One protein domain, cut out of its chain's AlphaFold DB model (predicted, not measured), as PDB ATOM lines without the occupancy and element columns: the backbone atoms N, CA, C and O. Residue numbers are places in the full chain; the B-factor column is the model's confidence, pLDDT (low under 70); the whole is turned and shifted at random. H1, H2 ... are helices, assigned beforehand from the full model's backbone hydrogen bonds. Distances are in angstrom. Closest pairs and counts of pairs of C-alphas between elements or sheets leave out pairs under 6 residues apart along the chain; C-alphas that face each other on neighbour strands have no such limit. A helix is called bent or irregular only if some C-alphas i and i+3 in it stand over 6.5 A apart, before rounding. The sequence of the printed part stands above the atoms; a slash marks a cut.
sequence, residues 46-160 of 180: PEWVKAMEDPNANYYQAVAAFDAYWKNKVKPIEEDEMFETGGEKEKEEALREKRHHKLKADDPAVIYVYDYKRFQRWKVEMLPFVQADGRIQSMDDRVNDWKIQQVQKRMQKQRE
ATOM      1  N   PRO A  46      58.998  -1.389  42.467       91.75
ATOM      2  CA  PRO A  46      58.558  -0.050  42.815       91.75
ATOM      3  C   PRO A  46      57.310  -0.109  43.704       91.75
ATOM      4  O   PRO A  46      56.548  -1.074  43.682       91.75
ATOM      5  N   GLU A  47      57.087   0.943  44.488       93.19
ATOM      6  CA  GLU A  47      56.028   0.982  45.508       93.19
ATOM      7  C   GLU A  47      54.631   0.699  44.946       93.19
ATOM      8  O   GLU A  47      53.869  -0.043  45.557       93.19
ATOM      9  N   TRP A  48      54.316   1.201  43.749       93.94
ATOM     10  CA  TRP A  48      53.022   0.961  43.104       93.94
ATOM     11  C   TRP A  48      52.781  -0.515  42.747       93.94
ATOM     12  O   TRP A  48      51.631  -0.947  42.711       93.94
ATOM     13  N   VAL A  49      53.841  -1.302  42.517       93.50
ATOM     14  CA  VAL A  49      53.722  -2.754  42.296       93.50
ATOM     15  C   VAL A  49      53.379  -3.450  43.605       93.50
ATOM     16  O   VAL A  49      52.456  -4.258  43.646       93.50
ATOM     17  N   LYS A  50      54.060  -3.075  44.692       94.00
ATOM     18  CA  LYS A  50      53.805  -3.620  46.034       94.00
ATOM     19  C   LYS A  50      52.406  -3.271  46.537       94.00
ATOM     20  O   LYS A  50      51.752  -4.104  47.151       94.00
ATOM     21  N   ALA A  51      51.925  -2.069  46.227       92.75
ATOM     22  CA  ALA A  51      50.598  -1.615  46.621       92.75
ATOM     23  C   ALA A  51      49.463  -2.481  46.042       92.75
ATOM     24  O   ALA A  51      48.407  -2.574  46.651       92.75
ATOM     25  N   MET A  52      49.662  -3.158  44.905       91.81
ATOM     26  CA  MET A  52      48.654  -4.089  44.375       91.81
ATOM     27  C   MET A  52      48.528  -5.384  45.185       91.81
ATOM     28  O   MET A  52      47.532  -6.094  45.050       91.81
ATOM     29  N   GLU A  53      49.553  -5.736  45.958       91.31
ATOM     30  CA  GLU A  53      49.631  -6.988  46.719       91.31
ATOM     31  C   GLU A  53      49.323  -6.781  48.201       91.31
ATOM     32  O   GLU A  53      49.033  -7.743  48.912       91.31
ATOM     33  N   ASP A  54      49.349  -5.529  48.658       91.94
ATOM     34  CA  ASP A  54      49.012  -5.169  50.024       91.94
ATOM     35  C   ASP A  54      47.480  -5.107  50.206       91.94
ATOM     36  O   ASP A  54      46.814  -4.267  49.592       91.94
ATOM     37  N   PRO A  55      46.890  -5.958  51.070       89.06
ATOM     38  CA  PRO A  55      45.455  -5.926  51.352       89.06
ATOM     39  C   PRO A  55      44.994  -4.624  52.025       89.06
ATOM     40  O   PRO A  55      43.800  -4.332  52.016       89.06
ATOM     41  N   ASN A  56      45.915  -3.850  52.607       90.75
ATOM     42  CA  ASN A  56      45.640  -2.583  53.281       90.75
ATOM     43  C   ASN A  56      46.109  -1.366  52.472       90.75
ATOM     44  O   ASN A  56      46.205  -0.266  53.022       90.75
ATOM     45  N   ALA A  57      46.394  -1.542  51.180       93.25
ATOM     46  CA  ALA A  57      46.841  -0.451  50.331       93.25
ATOM     47  C   ALA A  57      45.826   0.701  50.295       93.25
ATOM     48  O   ALA A  57      44.620   0.506  50.116       93.25
ATOM     49  N   ASN A  58      46.332   1.931  50.407       96.00
ATOM     50  CA  ASN A  58      45.542   3.123  50.131       96.00
ATOM     51  C   ASN A  58      45.554   3.404  48.622       96.00
ATOM     52  O   ASN A  58      46.615   3.557  48.010       96.00
ATOM     53  N   TYR A  59      44.368   3.501  48.029       96.69
ATOM     54  CA  TYR A  59      44.185   3.675  46.593       96.69
ATOM     55  C   TYR A  59      44.864   4.942  46.065       96.69
ATOM     56  O   TYR A  59      45.595   4.890  45.076       96.69
ATOM     57  N   TYR A  60      44.673   6.079  46.739       96.94
ATOM     58  CA  TYR A  60      45.231   7.354  46.284       96.94
ATOM     59  C   TYR A  60      46.754   7.377  46.381       96.94
ATOM     60  O   TYR A  60      47.415   7.895  45.481       96.94
ATOM     61  N   GLN A  61      47.319   6.770  47.424       96.62
ATOM     62  CA  GLN A  61      48.771   6.637  47.556       96.62
ATOM     63  C   GLN A  61      49.352   5.739  46.459       96.62
ATOM     64  O   GLN A  61      50.358   6.097  45.850       96.62
ATOM     65  N   ALA A  62      48.696   4.616  46.155       96.38
ATOM     66  CA  ALA A  62      49.117   3.713  45.087       96.38
ATOM     67  C   ALA A  62      49.106   4.407  43.713       96.38
ATOM     68  O   ALA A  62      50.073   4.300  42.956       96.38
ATOM     69  N   VAL A  63      48.044   5.164  43.409       96.56
ATOM     70  CA  VAL A  63      47.933   5.948  42.166       96.56
ATOM     71  C   VAL A  63      48.995   7.046  42.110       96.56
ATOM     72  O   VAL A  63      49.675   7.178  41.095       96.56
ATOM     73  N   ALA A  64      49.222   7.773  43.206       96.69
ATOM     74  CA  ALA A  64      50.265   8.793  43.268       96.69
ATOM     75  C   ALA A  64      51.670   8.202  43.053       96.69
ATOM     76  O   ALA A  64      52.471   8.770  42.308       96.69
ATOM     77  N   ALA A  65      51.967   7.045  43.654       95.88
ATOM     78  CA  ALA A  65      53.234   6.340  43.468       95.88
ATOM     79  C   ALA A  65      53.421   5.866  42.018       95.88
ATOM     80  O   ALA A  65      54.518   5.963  41.461       95.88
ATOM     81  N   PHE A  66      52.348   5.391  41.381       95.81
ATOM     82  CA  PHE A  66      52.348   5.013  39.972       95.81
ATOM     83  C   PHE A  66      52.631   6.220  39.070       95.81
ATOM     84  O   PHE A  66      53.555   6.181  38.252       95.81
ATOM     85  N   ASP A  67      51.897   7.317  39.252       95.25
ATOM     86  CA  ASP A  67      52.057   8.527  38.447       95.25
ATOM     87  C   ASP A  67      53.449   9.141  38.631       95.25
ATOM     88  O   ASP A  67      54.104   9.510  37.652       95.25
ATOM     89  N   ALA A  68      53.957   9.177  39.865       95.75
ATOM     90  CA  ALA A  68      55.307   9.642  40.164       95.75
ATOM     91  C   ALA A  68      56.379   8.776  39.487       95.75
ATOM     92  O   ALA A  68      57.339   9.308  38.918       95.75
ATOM     93  N   TYR A  69      56.211   7.450  39.491       94.00
ATOM     94  CA  TYR A  69      57.147   6.536  38.843       94.00
ATOM     95  C   TYR A  69      57.196   6.752  37.325       94.00
ATOM     96  O   TYR A  69      58.290   6.789  36.750       94.00
ATOM     97  N   TRP A  70      56.040   6.937  36.680       93.38
ATOM     98  CA  TRP A  70      55.931   7.059  35.222       93.38
ATOM     99  C   TRP A  70      56.059   8.489  34.677       93.38
ATOM    100  O   TRP A  70      56.226   8.640  33.470       93.38
ATOM    101  N   LYS A  71      56.059   9.532  35.521       91.88
ATOM    102  CA  LYS A  71      56.088  10.953  35.110       91.88
ATOM    103  C   LYS A  71      57.147  11.300  34.054       91.88
ATOM    104  O   LYS A  71      56.874  12.079  33.151       91.88
ATOM    105  N   ASN A  72      58.338  10.712  34.166       88.12
ATOM    106  CA  ASN A  72      59.475  10.962  33.269       88.12
ATOM    107  C   ASN A  72      59.886   9.709  32.472       88.12
ATOM    108  O   ASN A  72      61.056   9.561  32.122       88.12
ATOM    109  N   LYS A  73      58.973   8.751  32.267       88.12
ATOM    110  CA  LYS A  73      59.252   7.479  31.581       88.12
ATOM    111  C   LYS A  73      58.265   7.261  30.442       88.12
ATOM    112  O   LYS A  73      57.120   7.700  30.508       88.12
ATOM    113  N   VAL A  74      58.701   6.530  29.420       86.00
ATOM    114  CA  VAL A  74      57.796   6.065  28.367       86.00
ATOM    115  C   VAL A  74      56.889   4.997  28.966       86.00
ATOM    116  O   VAL A  74      57.371   4.039  29.565       86.00
ATOM    117  N   LYS A  75      55.575   5.182  28.849       87.12
ATOM    118  CA  LYS A  75      54.593   4.193  29.302       87.12
ATOM    119  C   LYS A  75      54.520   3.027  28.301       87.12
ATOM    120  O   LYS A  75      54.703   3.264  27.104       87.12
ATOM    121  N   PRO A  76      54.261   1.790  28.757       85.38
ATOM    122  CA  PRO A  76      54.000   0.663  27.864       85.38
ATOM    123  C   PRO A  76      52.807   0.949  26.938       85.38
ATOM    124  O   PRO A  76      51.839   1.566  27.370       85.38
ATOM    125  N   ILE A  77      52.876   0.494  25.683       77.75
ATOM    126  CA  ILE A  77      51.765   0.604  24.721       77.75
ATOM    127  C   ILE A  77      50.699  -0.436  25.096       77.75
ATOM    128  O   ILE A  77      51.018  -1.622  25.228       77.75
ATOM    129  N   GLU A  78      49.452  -0.003  25.272       69.81
ATOM    130  CA  GLU A  78      48.318  -0.899  25.521       69.81
ATOM    131  C   GLU A  78      47.677  -1.365  24.208       69.81
ATOM    132  O   GLU A  78      47.719  -0.671  23.196       69.81
ATOM    133  N   GLU A  79      47.113  -2.574  24.209       62.91
ATOM    134  CA  GLU A  79      46.470  -3.151  23.017       62.91
ATOM    135  C   GLU A  79      45.189  -2.394  22.650       62.91
ATOM    136  O   GLU A  79      44.904  -2.226  21.469       62.91
ATOM    137  N   ASP A  80      44.472  -1.861  23.640       59.22
ATOM    138  CA  ASP A  80      43.232  -1.108  23.423       59.22
ATOM    139  C   ASP A  80      43.497   0.234  22.709       59.22
ATOM    140  O   ASP A  80      42.758   0.600  21.793       59.22
ATOM    141  N   GLU A  81      44.635   0.890  22.991       58.75
ATOM    142  CA  GLU A  81      45.100   2.066  22.232       58.75
ATOM    143  C   GLU A  81      45.325   1.742  20.743       58.75
ATOM    144  O   GLU A  81      45.290   2.644  19.909       58.75
ATOM    145  N   MET A  82      45.548   0.470  20.379       55.31
ATOM    146  CA  MET A  82      45.739   0.062  18.982       55.31
ATOM    147  C   MET A  82      44.420   0.010  18.203       55.31
ATOM    148  O   MET A  82      44.429   0.235  16.991       55.31
ATOM    149  N   PHE A  83      43.301  -0.274  18.874       56.19
ATOM    150  CA  PHE A  83      41.986  -0.402  18.241       56.19
ATOM    151  C   PHE A  83      41.203   0.917  18.228       56.19
ATOM    152  O   PHE A  83      40.461   1.170  17.279       56.19
ATOM    153  N   GLU A  84      41.405   1.791  19.219       58.56
ATOM    154  CA  GLU A  84      40.725   3.095  19.299       58.56
ATOM    155  C   GLU A  84      41.217   4.120  18.262       58.56
ATOM    156  O   GLU A  84      40.516   5.083  17.958       58.56
ATOM    157  N   THR A  85      42.389   3.913  17.652       55.88
ATOM    158  CA  THR A  85      42.943   4.819  16.627       55.88
ATOM    159  C   THR A  85      42.237   4.816  15.272       55.88
ATOM    160  O   THR A  85      42.678   5.531  14.371       55.88
ATOM    161  N   GLY A  86      41.160   4.046  15.093       55.00
ATOM    162  CA  GLY A  86      40.379   4.002  13.854       55.00
ATOM    163  C   GLY A  86      39.684   5.332  13.531       55.00
ATOM    164  O   GLY A  86      38.473   5.440  13.665       55.00
ATOM    165  N   GLY A  87      40.439   6.349  13.104       59.44
ATOM    166  CA  GLY A  87      39.915   7.652  12.681       59.44
ATOM    167  C   GLY A  87      40.872   8.839  12.831       59.44
ATOM    168  O   GLY A  87      40.736   9.812  12.093       59.44
ATOM    169  N   GLU A  88      41.871   8.774  13.718       71.19
ATOM    170  CA  GLU A  88      42.775   9.900  14.001       71.19
ATOM    171  C   GLU A  88      44.211   9.603  13.543       71.19
ATOM    172  O   GLU A  88      45.001   8.993  14.267       71.19
ATOM    173  N   LYS A  89      44.564  10.086  12.339       70.88
ATOM    174  CA  LYS A  89      45.899   9.912  11.725       70.88
ATOM    175  C   LYS A  89      47.056  10.319  12.645       70.88
ATOM    176  O   LYS A  89      48.082   9.653  12.660       70.88
ATOM    177  N   GLU A  90      46.883  11.381  13.428       71.19
ATOM    178  CA  GLU A  90      47.919  11.899  14.331       71.19
ATOM    179  C   GLU A  90      48.227  10.926  15.482       71.19
ATOM    180  O   GLU A  90      49.390  10.654  15.787       71.19
ATOM    181  N   LYS A  91      47.194  10.319  16.083       68.44
ATOM    182  CA  LYS A  91      47.381   9.278  17.104       68.44
ATOM    183  C   LYS A  91      47.975   8.005  16.505       68.44
ATOM    184  O   LYS A  91      48.807   7.359  17.144       68.44
ATOM    185  N   GLU A  92      47.583   7.655  15.280       70.06
ATOM    186  CA  GLU A  92      48.127   6.492  14.578       70.06
ATOM    187  C   GLU A  92      49.628   6.651  14.293       70.06
ATOM    188  O   GLU A  92      50.399   5.721  14.552       70.06
ATOM    189  N   GLU A  93      50.058   7.824  13.819       71.25
ATOM    190  CA  GLU A  93      51.468   8.153  13.577       71.25
ATOM    191  C   GLU A  93      52.282   8.159  14.876       71.25
ATOM    192  O   GLU A  93      53.320   7.498  14.941       71.25
ATOM    193  N   ALA A  94      51.773   8.770  15.951       71.44
ATOM    194  CA  ALA A  94      52.435   8.764  17.257       71.44
ATOM    195  C   ALA A  94      52.603   7.342  17.833       71.44
ATOM    196  O   ALA A  94      53.649   7.000  18.394       71.44
ATOM    197  N   LEU A  95      51.600   6.469  17.678       69.88
ATOM    198  CA  LEU A  95      51.724   5.054  18.044       69.88
ATOM    199  C   LEU A  95      52.748   4.333  17.163       69.88
ATOM    200  O   LEU A  95      53.490   3.481  17.646       69.88
ATOM    201  N   ARG A  96      52.814   4.669  15.873       68.50
ATOM    202  CA  ARG A  96      53.776   4.096  14.926       68.50
ATOM    203  C   ARG A  96      55.206   4.465  15.306       68.50
ATOM    204  O   ARG A  96      56.053   3.578  15.360       68.50
ATOM    205  N   GLU A  97      55.460   5.714  15.671       70.25
ATOM    206  CA  GLU A  97      56.759   6.159  16.184       70.25
ATOM    207  C   GLU A  97      57.139   5.458  17.491       70.25
ATOM    208  O   GLU A  97      58.256   4.949  17.613       70.25
ATOM    209  N   LYS A  98      56.197   5.316  18.434       69.50
ATOM    210  CA  LYS A  98      56.415   4.540  19.669       69.50
ATOM    211  C   LYS A  98      56.726   3.064  19.387       69.50
ATOM    212  O   LYS A  98      57.555   2.483  20.082       69.50
ATOM    213  N   ARG A  99      56.112   2.460  18.359       65.94
ATOM    214  CA  ARG A  99      56.414   1.085  17.905       65.94
ATOM    215  C   ARG A  99      57.799   0.971  17.264       65.94
ATOM    216  O   ARG A  99      58.463  -0.050  17.429       65.94
ATOM    217  N   HIS A 100      58.225   1.986  16.513       60.00
ATOM    218  CA  HIS A 100      59.529   2.006  15.845       60.00
ATOM    219  C   HIS A 100      60.682   2.383  16.784       60.00
ATOM    220  O   HIS A 100      61.834   2.039  16.501       60.00
ATOM    221  N   HIS A 101      60.392   3.022  17.921       68.69
ATOM    222  CA  HIS A 101      61.370   3.223  18.978       68.69
ATOM    223  C   HIS A 101      61.786   1.864  19.560       68.69
ATOM    224  O   HIS A 101      61.045   1.219  20.303       68.69
ATOM    225  N   LYS A 102      63.009   1.423  19.249       68.25
ATOM    226  CA  LYS A 102      63.600   0.214  19.837       68.25
ATOM    227  C   LYS A 102      63.853   0.444  21.325       68.25
ATOM    228  O   LYS A 102      64.918   0.919  21.718       68.25
ATOM    229  N   LEU A 103      62.865   0.113  22.154       76.75
ATOM    230  CA  LEU A 103      63.039   0.049  23.600       76.75
ATOM    231  C   LEU A 103      64.119  -0.991  23.917       76.75
ATOM    232  O   LEU A 103      64.150  -2.084  23.345       76.75
ATOM    233  N   LYS A 104      65.042  -0.633  24.808       82.38
ATOM    234  CA  LYS A 104      66.072  -1.566  25.273       82.38
ATOM    235  C   LYS A 104      65.424  -2.608  26.184       82.38
ATOM    236  O   LYS A 104      64.430  -2.322  26.841       82.38
ATOM    237  N   ALA A 105      66.020  -3.797  26.283       81.19
ATOM    238  CA  ALA A 105      65.542  -4.833  27.207       81.19
ATOM    239  C   ALA A 105      65.509  -4.362  28.677       81.19
ATOM    240  O   ALA A 105      64.721  -4.875  29.467       81.19
ATOM    241  N   ASP A 106      66.331  -3.365  29.015       84.00
ATOM    242  CA  ASP A 106      66.415  -2.772  30.352       84.00
ATOM    243  C   ASP A 106      65.482  -1.563  30.554       84.00
ATOM    244  O   ASP A 106      65.507  -0.930  31.612       84.00
ATOM    245  N   ASP A 107      64.685  -1.200  29.546       86.88
ATOM    246  CA  ASP A 107      63.740  -0.093  29.646       86.88
ATOM    247  C   ASP A 107      62.608  -0.455  30.628       86.88
ATOM    248  O   ASP A 107      62.010  -1.531  30.500       86.88
ATOM    249  N   PRO A 108      62.263   0.416  31.598       87.19
ATOM    250  CA  PRO A 108      61.115   0.211  32.476       87.19
ATOM    251  C   PRO A 108      59.824  -0.131  31.728       87.19
ATOM    252  O   PRO A 108      59.047  -0.949  32.221       87.19
ATOM    253  N   ALA A 109      59.620   0.444  30.537       86.75
ATOM    254  CA  ALA A 109      58.467   0.163  29.693       86.75
ATOM    255  C   ALA A 109      58.393  -1.310  29.270       86.75
ATOM    256  O   ALA A 109      57.299  -1.825  29.116       86.75
ATOM    257  N   VAL A 110      59.535  -1.990  29.113       85.81
ATOM    258  CA  VAL A 110      59.635  -3.412  28.736       85.81
ATOM    259  C   VAL A 110      59.600  -4.308  29.975       85.81
ATOM    260  O   VAL A 110      58.928  -5.338  29.984       85.81
ATOM    261  N   ILE A 111      60.292  -3.908  31.046       88.00
ATOM    262  CA  ILE A 111      60.391  -4.687  32.291       88.00
ATOM    263  C   ILE A 111      59.036  -4.794  33.005       88.00
ATOM    264  O   ILE A 111      58.730  -5.841  33.582       88.00
ATOM    265  N   TYR A 112      58.244  -3.719  32.989       89.94
ATOM    266  CA  TYR A 112      57.009  -3.598  33.765       89.94
ATOM    267  C   TYR A 112      55.739  -3.607  32.901       89.94
ATOM    268  O   TYR A 112      54.692  -3.207  33.398       89.94
ATOM    269  N   VAL A 113      55.778  -4.083  31.643       89.06
ATOM    270  CA  VAL A 113      54.573  -4.167  30.776       89.06
ATOM    271  C   VAL A 113      53.425  -4.881  31.488       89.06
ATOM    272  O   VAL A 113      52.297  -4.394  31.518       89.06
ATOM    273  N   TYR A 114      53.716  -6.051  32.061       89.50
ATOM    274  CA  TYR A 114      52.708  -6.877  32.719       89.50
ATOM    275  C   TYR A 114      52.146  -6.193  33.968       89.50
ATOM    276  O   TYR A 114      50.931  -6.095  34.122       89.50
ATOM    277  N   ASP A 115      53.027  -5.670  34.823       92.44
ATOM    278  CA  ASP A 115      52.623  -4.997  36.056       92.44
ATOM    279  C   ASP A 115      51.841  -3.715  35.768       92.44
ATOM    280  O   ASP A 115      50.864  -3.432  36.448       92.44
ATOM    281  N   TYR A 116      52.213  -2.971  34.725       93.00
ATOM    282  CA  TYR A 116      51.497  -1.777  34.285       93.00
ATOM    283  C   TYR A 116      50.050  -2.113  33.913       93.00
ATOM    284  O   TYR A 116      49.125  -1.510  34.458       93.00
ATOM    285  N   LYS A 117      49.841  -3.137  33.070       91.75
ATOM    286  CA  LYS A 117      48.496  -3.619  32.709       91.75
ATOM    287  C   LYS A 117      47.724  -4.113  33.938       91.75
ATOM    288  O   LYS A 117      46.539  -3.820  34.092       91.75
ATOM    289  N   ARG A 118      48.395  -4.849  34.832       93.69
ATOM    290  CA  ARG A 118      47.815  -5.326  36.097       93.69
ATOM    291  C   ARG A 118      47.347  -4.151  36.962       93.69
ATOM    292  O   ARG A 118      46.236  -4.203  37.478       93.69
ATOM    293  N   PHE A 119      48.141  -3.086  37.058       95.12
ATOM    294  CA  PHE A 119      47.812  -1.896  37.841       95.12
ATOM    295  C   PHE A 119      46.653  -1.104  37.250       95.12
ATOM    296  O   PHE A 119      45.769  -0.689  37.991       95.12
ATOM    297  N   GLN A 120      46.611  -0.928  35.929       94.12
ATOM    298  CA  GLN A 120      45.487  -0.252  35.273       94.12
ATOM    299  C   GLN A 120      44.171  -0.987  35.531       94.12
ATOM    300  O   GLN A 120      43.178  -0.371  35.919       94.12
ATOM    301  N   ARG A 121      44.182  -2.319  35.422       94.31
ATOM    302  CA  ARG A 121      43.021  -3.139  35.772       94.31
ATOM    303  C   ARG A 121      42.655  -3.003  37.247       94.31
ATOM    304  O   ARG A 121      41.506  -2.705  37.555       94.31
ATOM    305  N   TRP A 122      43.628  -3.155  38.143       95.38
ATOM    306  CA  TRP A 122      43.432  -3.004  39.586       95.38
ATOM    307  C   TRP A 122      42.821  -1.641  39.938       95.38
ATOM    308  O   TRP A 122      41.888  -1.559  40.732       95.38
ATOM    309  N   LYS A 123      43.278  -0.569  39.286       95.38
ATOM    310  CA  LYS A 123      42.774   0.791  39.474       95.38
ATOM    311  C   LYS A 123      41.286   0.906  39.130       95.38
ATOM    312  O   LYS A 123      40.567   1.601  39.846       95.38
ATOM    313  N   VAL A 124      40.827   0.248  38.063       95.56
ATOM    314  CA  VAL A 124      39.409   0.219  37.659       95.56
ATOM    315  C   VAL A 124      38.591  -0.690  38.577       95.56
ATOM    316  O   VAL A 124      37.515  -0.300  39.017       95.56
ATOM    317  N   GLU A 125      39.109  -1.874  38.905       94.56
ATOM    318  CA  GLU A 125      38.432  -2.851  39.763       94.56
ATOM    319  C   GLU A 125      38.240  -2.341  41.192       94.56
ATOM    320  O   GLU A 125      37.215  -2.621  41.810       94.56
ATOM    321  N   MET A 126      39.215  -1.607  41.734       94.50
ATOM    322  CA  MET A 126      39.156  -1.117  43.109       94.50
ATOM    323  C   MET A 126      38.346   0.167  43.251       94.50
ATOM    324  O   MET A 126      37.746   0.350  44.304       94.50
ATOM    325  N   LEU A 127      38.272   1.015  42.214       95.25
ATOM    326  CA  LEU A 127      37.618   2.332  42.261       95.25
ATOM    327  C   LEU A 127      36.206   2.333  42.892       95.25
ATOM    328  O   LEU A 127      35.953   3.209  43.718       95.25
ATOM    329  N   PRO A 128      35.296   1.376  42.600       95.00
ATOM    330  CA  PRO A 128      33.961   1.342  43.207       95.00
ATOM    331  C   PRO A 128      33.965   1.083  44.719       95.00
ATOM    332  O   PRO A 128      32.970   1.338  45.389       95.00
ATOM    333  N   PHE A 129      35.064   0.542  45.241       94.88
ATOM    334  CA  PHE A 129      35.235   0.145  46.636       94.88
ATOM    335  C   PHE A 129      36.138   1.113  47.410       94.88
ATOM    336  O   PHE A 129      36.527   0.812  48.538       94.88
ATOM    337  N   VAL A 130      36.520   2.244  46.810       95.81
ATOM    338  CA  VAL A 130      37.356   3.262  47.453       95.81
ATOM    339  C   VAL A 130      36.482   4.179  48.299       95.81
ATOM    340  O   VAL A 130      35.504   4.754  47.823       95.81
ATOM    341  N   GLN A 131      36.850   4.326  49.566       94.62
ATOM    342  CA  GLN A 131      36.237   5.270  50.492       94.62
ATOM    343  C   GLN A 131      36.811   6.685  50.297       94.62
ATOM    344  O   GLN A 131      37.827   6.878  49.633       94.62
ATOM    345  N   ALA A 132      36.177   7.696  50.894       95.06
ATOM    346  CA  ALA A 132      36.595   9.096  50.743       95.06
ATOM    347  C   ALA A 132      38.022   9.387  51.259       95.06
ATOM    348  O   ALA A 132      38.657  10.338  50.811       95.06
ATOM    349  N   ASP A 133      38.535   8.573  52.182       94.69
ATOM    350  CA  ASP A 133      39.902   8.636  52.720       94.69
ATOM    351  C   ASP A 133      40.936   7.876  51.857       94.69
ATOM    352  O   ASP A 133      42.138   7.890  52.137       94.69
ATOM    353  N   GLY A 134      40.487   7.208  50.790       93.50
ATOM    354  CA  GLY A 134      41.317   6.391  49.908       93.50
ATOM    355  C   GLY A 134      41.500   4.949  50.369       93.50
ATOM    356  O   GLY A 134      42.205   4.192  49.697       93.50
ATOM    357  N   ARG A 135      40.893   4.536  51.485       94.75
ATOM    358  CA  ARG A 135      40.920   3.140  51.922       94.75
ATOM    359  C   ARG A 135      40.050   2.286  51.003       94.75
ATOM    360  O   ARG A 135      38.942   2.672  50.633       94.75
ATOM    361  N   ILE A 136      40.544   1.105  50.647       95.12
ATOM    362  CA  ILE A 136      39.770   0.119  49.890       95.12
ATOM    363  C   ILE A 136      38.918  -0.683  50.879       95.12
ATOM    364  O   ILE A 136      39.441  -1.225  51.854       95.12
ATOM    365  N   GLN A 137      37.607  -0.766  50.637       93.88
ATOM    366  CA  GLN A 137      36.699  -1.558  51.469       93.88
ATOM    367  C   GLN A 137      37.138  -3.024  51.508       93.88
ATOM    368  O   GLN A 137      37.365  -3.642  50.456       93.88
ATOM    369  N   SER A 138      37.189  -3.579  52.720       92.88
ATOM    370  CA  SER A 138      37.507  -4.989  52.937       92.88
ATOM    371  C   SER A 138      36.395  -5.893  52.400       92.88
ATOM    372  O   SER A 138      35.268  -5.455  52.159       92.88
ATOM    373  N   MET A 139      36.694  -7.180  52.212       91.12
ATOM    374  CA  MET A 139      35.677  -8.138  51.772       91.12
ATOM    375  C   MET A 139      34.521  -8.245  52.780       91.12
ATOM    376  O   MET A 139      33.361  -8.308  52.374       91.12
ATOM    377  N   ASP A 140      34.820  -8.209  54.079       93.69
ATOM    378  CA  ASP A 140      33.805  -8.288  55.132       93.69
ATOM    379  C   ASP A 140      32.867  -7.075  55.110       93.69
ATOM    380  O   ASP A 140      31.646  -7.238  55.204       93.69
ATOM    381  N   ASP A 141      33.417  -5.875  54.889       93.75
ATOM    382  CA  ASP A 141      32.628  -4.645  54.744       93.75
ATOM    383  C   ASP A 141      31.680  -4.745  53.541       93.75
ATOM    384  O   ASP A 141      30.484  -4.480  53.662       93.75
ATOM    385  N   ARG A 142      32.178  -5.232  52.396       93.12
ATOM    386  CA  ARG A 142      31.367  -5.423  51.178       93.12
ATOM    387  C   ARG A 142      30.227  -6.416  51.400       93.12
ATOM    388  O   ARG A 142      29.106  -6.199  50.939       93.12
ATOM    389  N   VAL A 143      30.495  -7.514  52.110       95.38
ATOM    390  CA  VAL A 143      29.467  -8.506  52.462       95.38
ATOM    391  C   VAL A 143      28.417  -7.891  53.386       95.38
ATOM    392  O   VAL A 143      27.226  -8.185  53.244       95.38
ATOM    393  N   ASN A 144      28.828  -7.039  54.324       96.31
ATOM    394  CA  ASN A 144      27.906  -6.358  55.221       96.31
ATOM    395  C   ASN A 144      27.015  -5.355  54.472       96.31
ATOM    396  O   ASN A 144      25.791  -5.406  54.617       96.31
ATOM    397  N   ASP A 145      27.595  -4.534  53.596       94.25
ATOM    398  CA  ASP A 145      26.853  -3.599  52.743       94.25
ATOM    399  C   ASP A 145      25.816  -4.334  51.889       94.25
ATOM    400  O   ASP A 145      24.652  -3.931  51.811       94.25
ATOM    401  N   TRP A 146      26.192  -5.480  51.315       95.12
ATOM    402  CA  TRP A 146      25.261  -6.323  50.571       95.12
ATOM    403  C   TRP A 146      24.102  -6.834  51.441       95.12
ATOM    404  O   TRP A 146      22.942  -6.759  51.027       95.12
ATOM    405  N   LYS A 147      24.373  -7.314  52.664       97.50
ATOM    406  CA  LYS A 147      23.322  -7.762  53.600       97.50
ATOM    407  C   LYS A 147      22.362  -6.624  53.946       97.50
ATOM    408  O   LYS A 147      21.145  -6.829  53.930       97.50
ATOM    409  N   ILE A 148      22.888  -5.427  54.207       96.94
ATOM    410  CA  ILE A 148      22.088  -4.230  54.491       96.94
ATOM    411  C   ILE A 148      21.184  -3.905  53.297       96.94
ATOM    412  O   ILE A 148      19.974  -3.739  53.471       96.94
ATOM    413  N   GLN A 149      21.728  -3.911  52.077       95.19
ATOM    414  CA  GLN A 149      20.951  -3.675  50.857       95.19
ATOM    415  C   GLN A 149      19.824  -4.703  50.672       95.19
ATOM    416  O   GLN A 149      18.719  -4.344  50.260       95.19
ATOM    417  N   GLN A 150      20.059  -5.979  50.996       97.06
ATOM    418  CA  GLN A 150      19.019  -7.014  50.926       97.06
ATOM    419  C   GLN A 150      17.869  -6.741  51.901       97.06
ATOM    420  O   GLN A 150      16.700  -6.865  51.528       97.06
ATOM    421  N   VAL A 151      18.181  -6.344  53.137       97.88
ATOM    422  CA  VAL A 151      17.165  -6.000  54.143       97.88
ATOM    423  C   VAL A 151      16.373  -4.769  53.706       97.88
ATOM    424  O   VAL A 151      15.143  -4.796  53.729       97.88
ATOM    425  N   GLN A 152      17.052  -3.722  53.237       96.56
ATOM    426  CA  GLN A 152      16.404  -2.495  52.770       96.56
ATOM    427  C   GLN A 152      15.437  -2.756  51.610       96.56
ATOM    428  O   GLN A 152      14.294  -2.304  51.665       96.56
ATOM    429  N   LYS A 153      15.840  -3.557  50.613       97.69
ATOM    430  CA  LYS A 153      14.965  -3.941  49.491       97.69
ATOM    431  C   LYS A 153      13.702  -4.667  49.961       97.69
ATOM    432  O   LYS A 153      12.613  -4.383  49.468       97.69
ATOM    433  N   ARG A 154      13.823  -5.579  50.935       97.19
ATOM    434  CA  ARG A 154      12.664  -6.284  51.516       97.19
ATOM    435  C   ARG A 154      11.728  -5.325  52.248       97.19
ATOM    436  O   ARG A 154      10.520  -5.389  52.038       97.19
ATOM    437  N   MET A 155      12.280  -4.424  53.060       97.06
ATOM    438  CA  MET A 155      11.499  -3.426  53.799       97.06
ATOM    439  C   MET A 155      10.784  -2.450  52.861       97.06
ATOM    440  O   MET A 155       9.630  -2.104  53.099       97.06
ATOM    441  N   GLN A 156      11.442  -2.020  51.782       97.19
ATOM    442  CA  GLN A 156      10.833  -1.151  50.779       97.19
ATOM    443  C   GLN A 156       9.653  -1.842  50.091       97.19
ATOM    444  O   GLN A 156       8.566  -1.272  50.046       97.19
ATOM    445  N   LYS A 157       9.831  -3.094  49.655       97.38
ATOM    446  CA  LYS A 157       8.751  -3.878  49.049       97.38
ATOM    447  C   LYS A 157       7.548  -4.022  49.988       97.38
ATOM    448  O   LYS A 157       6.426  -3.760  49.582       97.38
ATOM    449  N   GLN A 158       7.780  -4.350  51.262       96.88
ATOM    450  CA  GLN A 158       6.700  -4.455  52.253       96.88
ATOM    451  C   GLN A 158       5.938  -3.136  52.439       96.88
ATOM    452  O   GLN A 158       4.721  -3.149  52.601       96.88
ATOM    453  N   ARG A 159       6.636  -1.995  52.413       97.00
ATOM    454  CA  ARG A 159       5.999  -0.671  52.492       97.00
ATOM    455  C   ARG A 159       5.164  -0.362  51.250       97.00
ATOM    456  O   ARG A 159       4.092   0.220  51.381       97.00
ATOM    457  N   GLU A 160       5.650  -0.733  50.070       97.38
ATOM    458  CA  GLU A 160       4.920  -0.568  48.808       97.38
ATOM    459  C   GLU A 160       3.654  -1.434  48.774       97.38
ATOM    460  O   GLU A 160       2.594  -0.933  48.405       97.38
TER     461      GLU A 160
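What this domain is: This is residues 46 to 160 of the 180 residues of an uncharacterized protein of Flavobacterium sp. LB3P52 (UniProt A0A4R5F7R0). Two helices running opposite ways side by side, H2 and H6, make a small loose core, with the short H1 packed on H2. From one end of this core a loose lobe with H3 and H4 reaches away, and beyond the other end H7 sticks out as a free arm with residues 143 to 160. The printed part has 115 residues, with H1 to H7 in order along the chain and no named strand; the class is all helix. It is only just extended, close to loose, with a radius of gyration of the C-alphas of 20.1 A, and flat, spanning 64 by 36 by 19 A.

How they stand to each other: Begin at H1, residues 47 to 51: it touches residues 62 to 66 of H2, residues 59 to 70, with the closest C-alphas, Trp 48 and Phe 66, 5.2 A apart. H2 touches H6, residues 113 to 129, at a shallow tilt of 26 degrees, opposite ways; the closest C-alphas, Tyr 59 and Met 126, are 7.8 A apart, and H2 touches H6 with residues 59 to 63 alone, H6 touches H2 with residues 123 to 127 alone. H1 and H6 only just touch, with 3 pairs of C-alphas within 8 A, the closest being Val 49 and Asp 115 at 6.7 A. H3, residues 80 to 84, and H4, residues 89 to 100, are close but not clearly touching, Met 82 and Leu 95 having the closest C-alphas, 7.8 A apart. H5, residues 108 to 111, and H6 meet only through their link. H7, residues 139 to 160, is apart from H6, but only just, at 8.2 A. Every O i to N i+4 pair is within hydrogen-bond range in H1, H2, H3, H4 and H7, and 11 of 13 are in H6; H5 is too short for such a pair.

Where its parts are: Find C-alpha 47 at (56.028, 0.982, 45.508), where H1 begins. H2 runs 16.7 A from C-alpha 59, H4 16.3 A from C-alpha 89. H6 runs 25.4 A from (54.573, -4.167, 30.776) and is irregular, with C-alphas 125 and 128 7.0 A apart. H7 runs 31.8 A to C-alpha 160 at (4.920, -0.568, 48.808).

The domain as a whole: The C-alphas of Lys 102 and Arg 159, the two farthest apart, are 66.2 A from each other. The printed part has no cut and no long link. Mean pLDDT of the printed part is 86.9, and residues 78 to 87, 91, 95 to 96 and 98 to 102 are under 70.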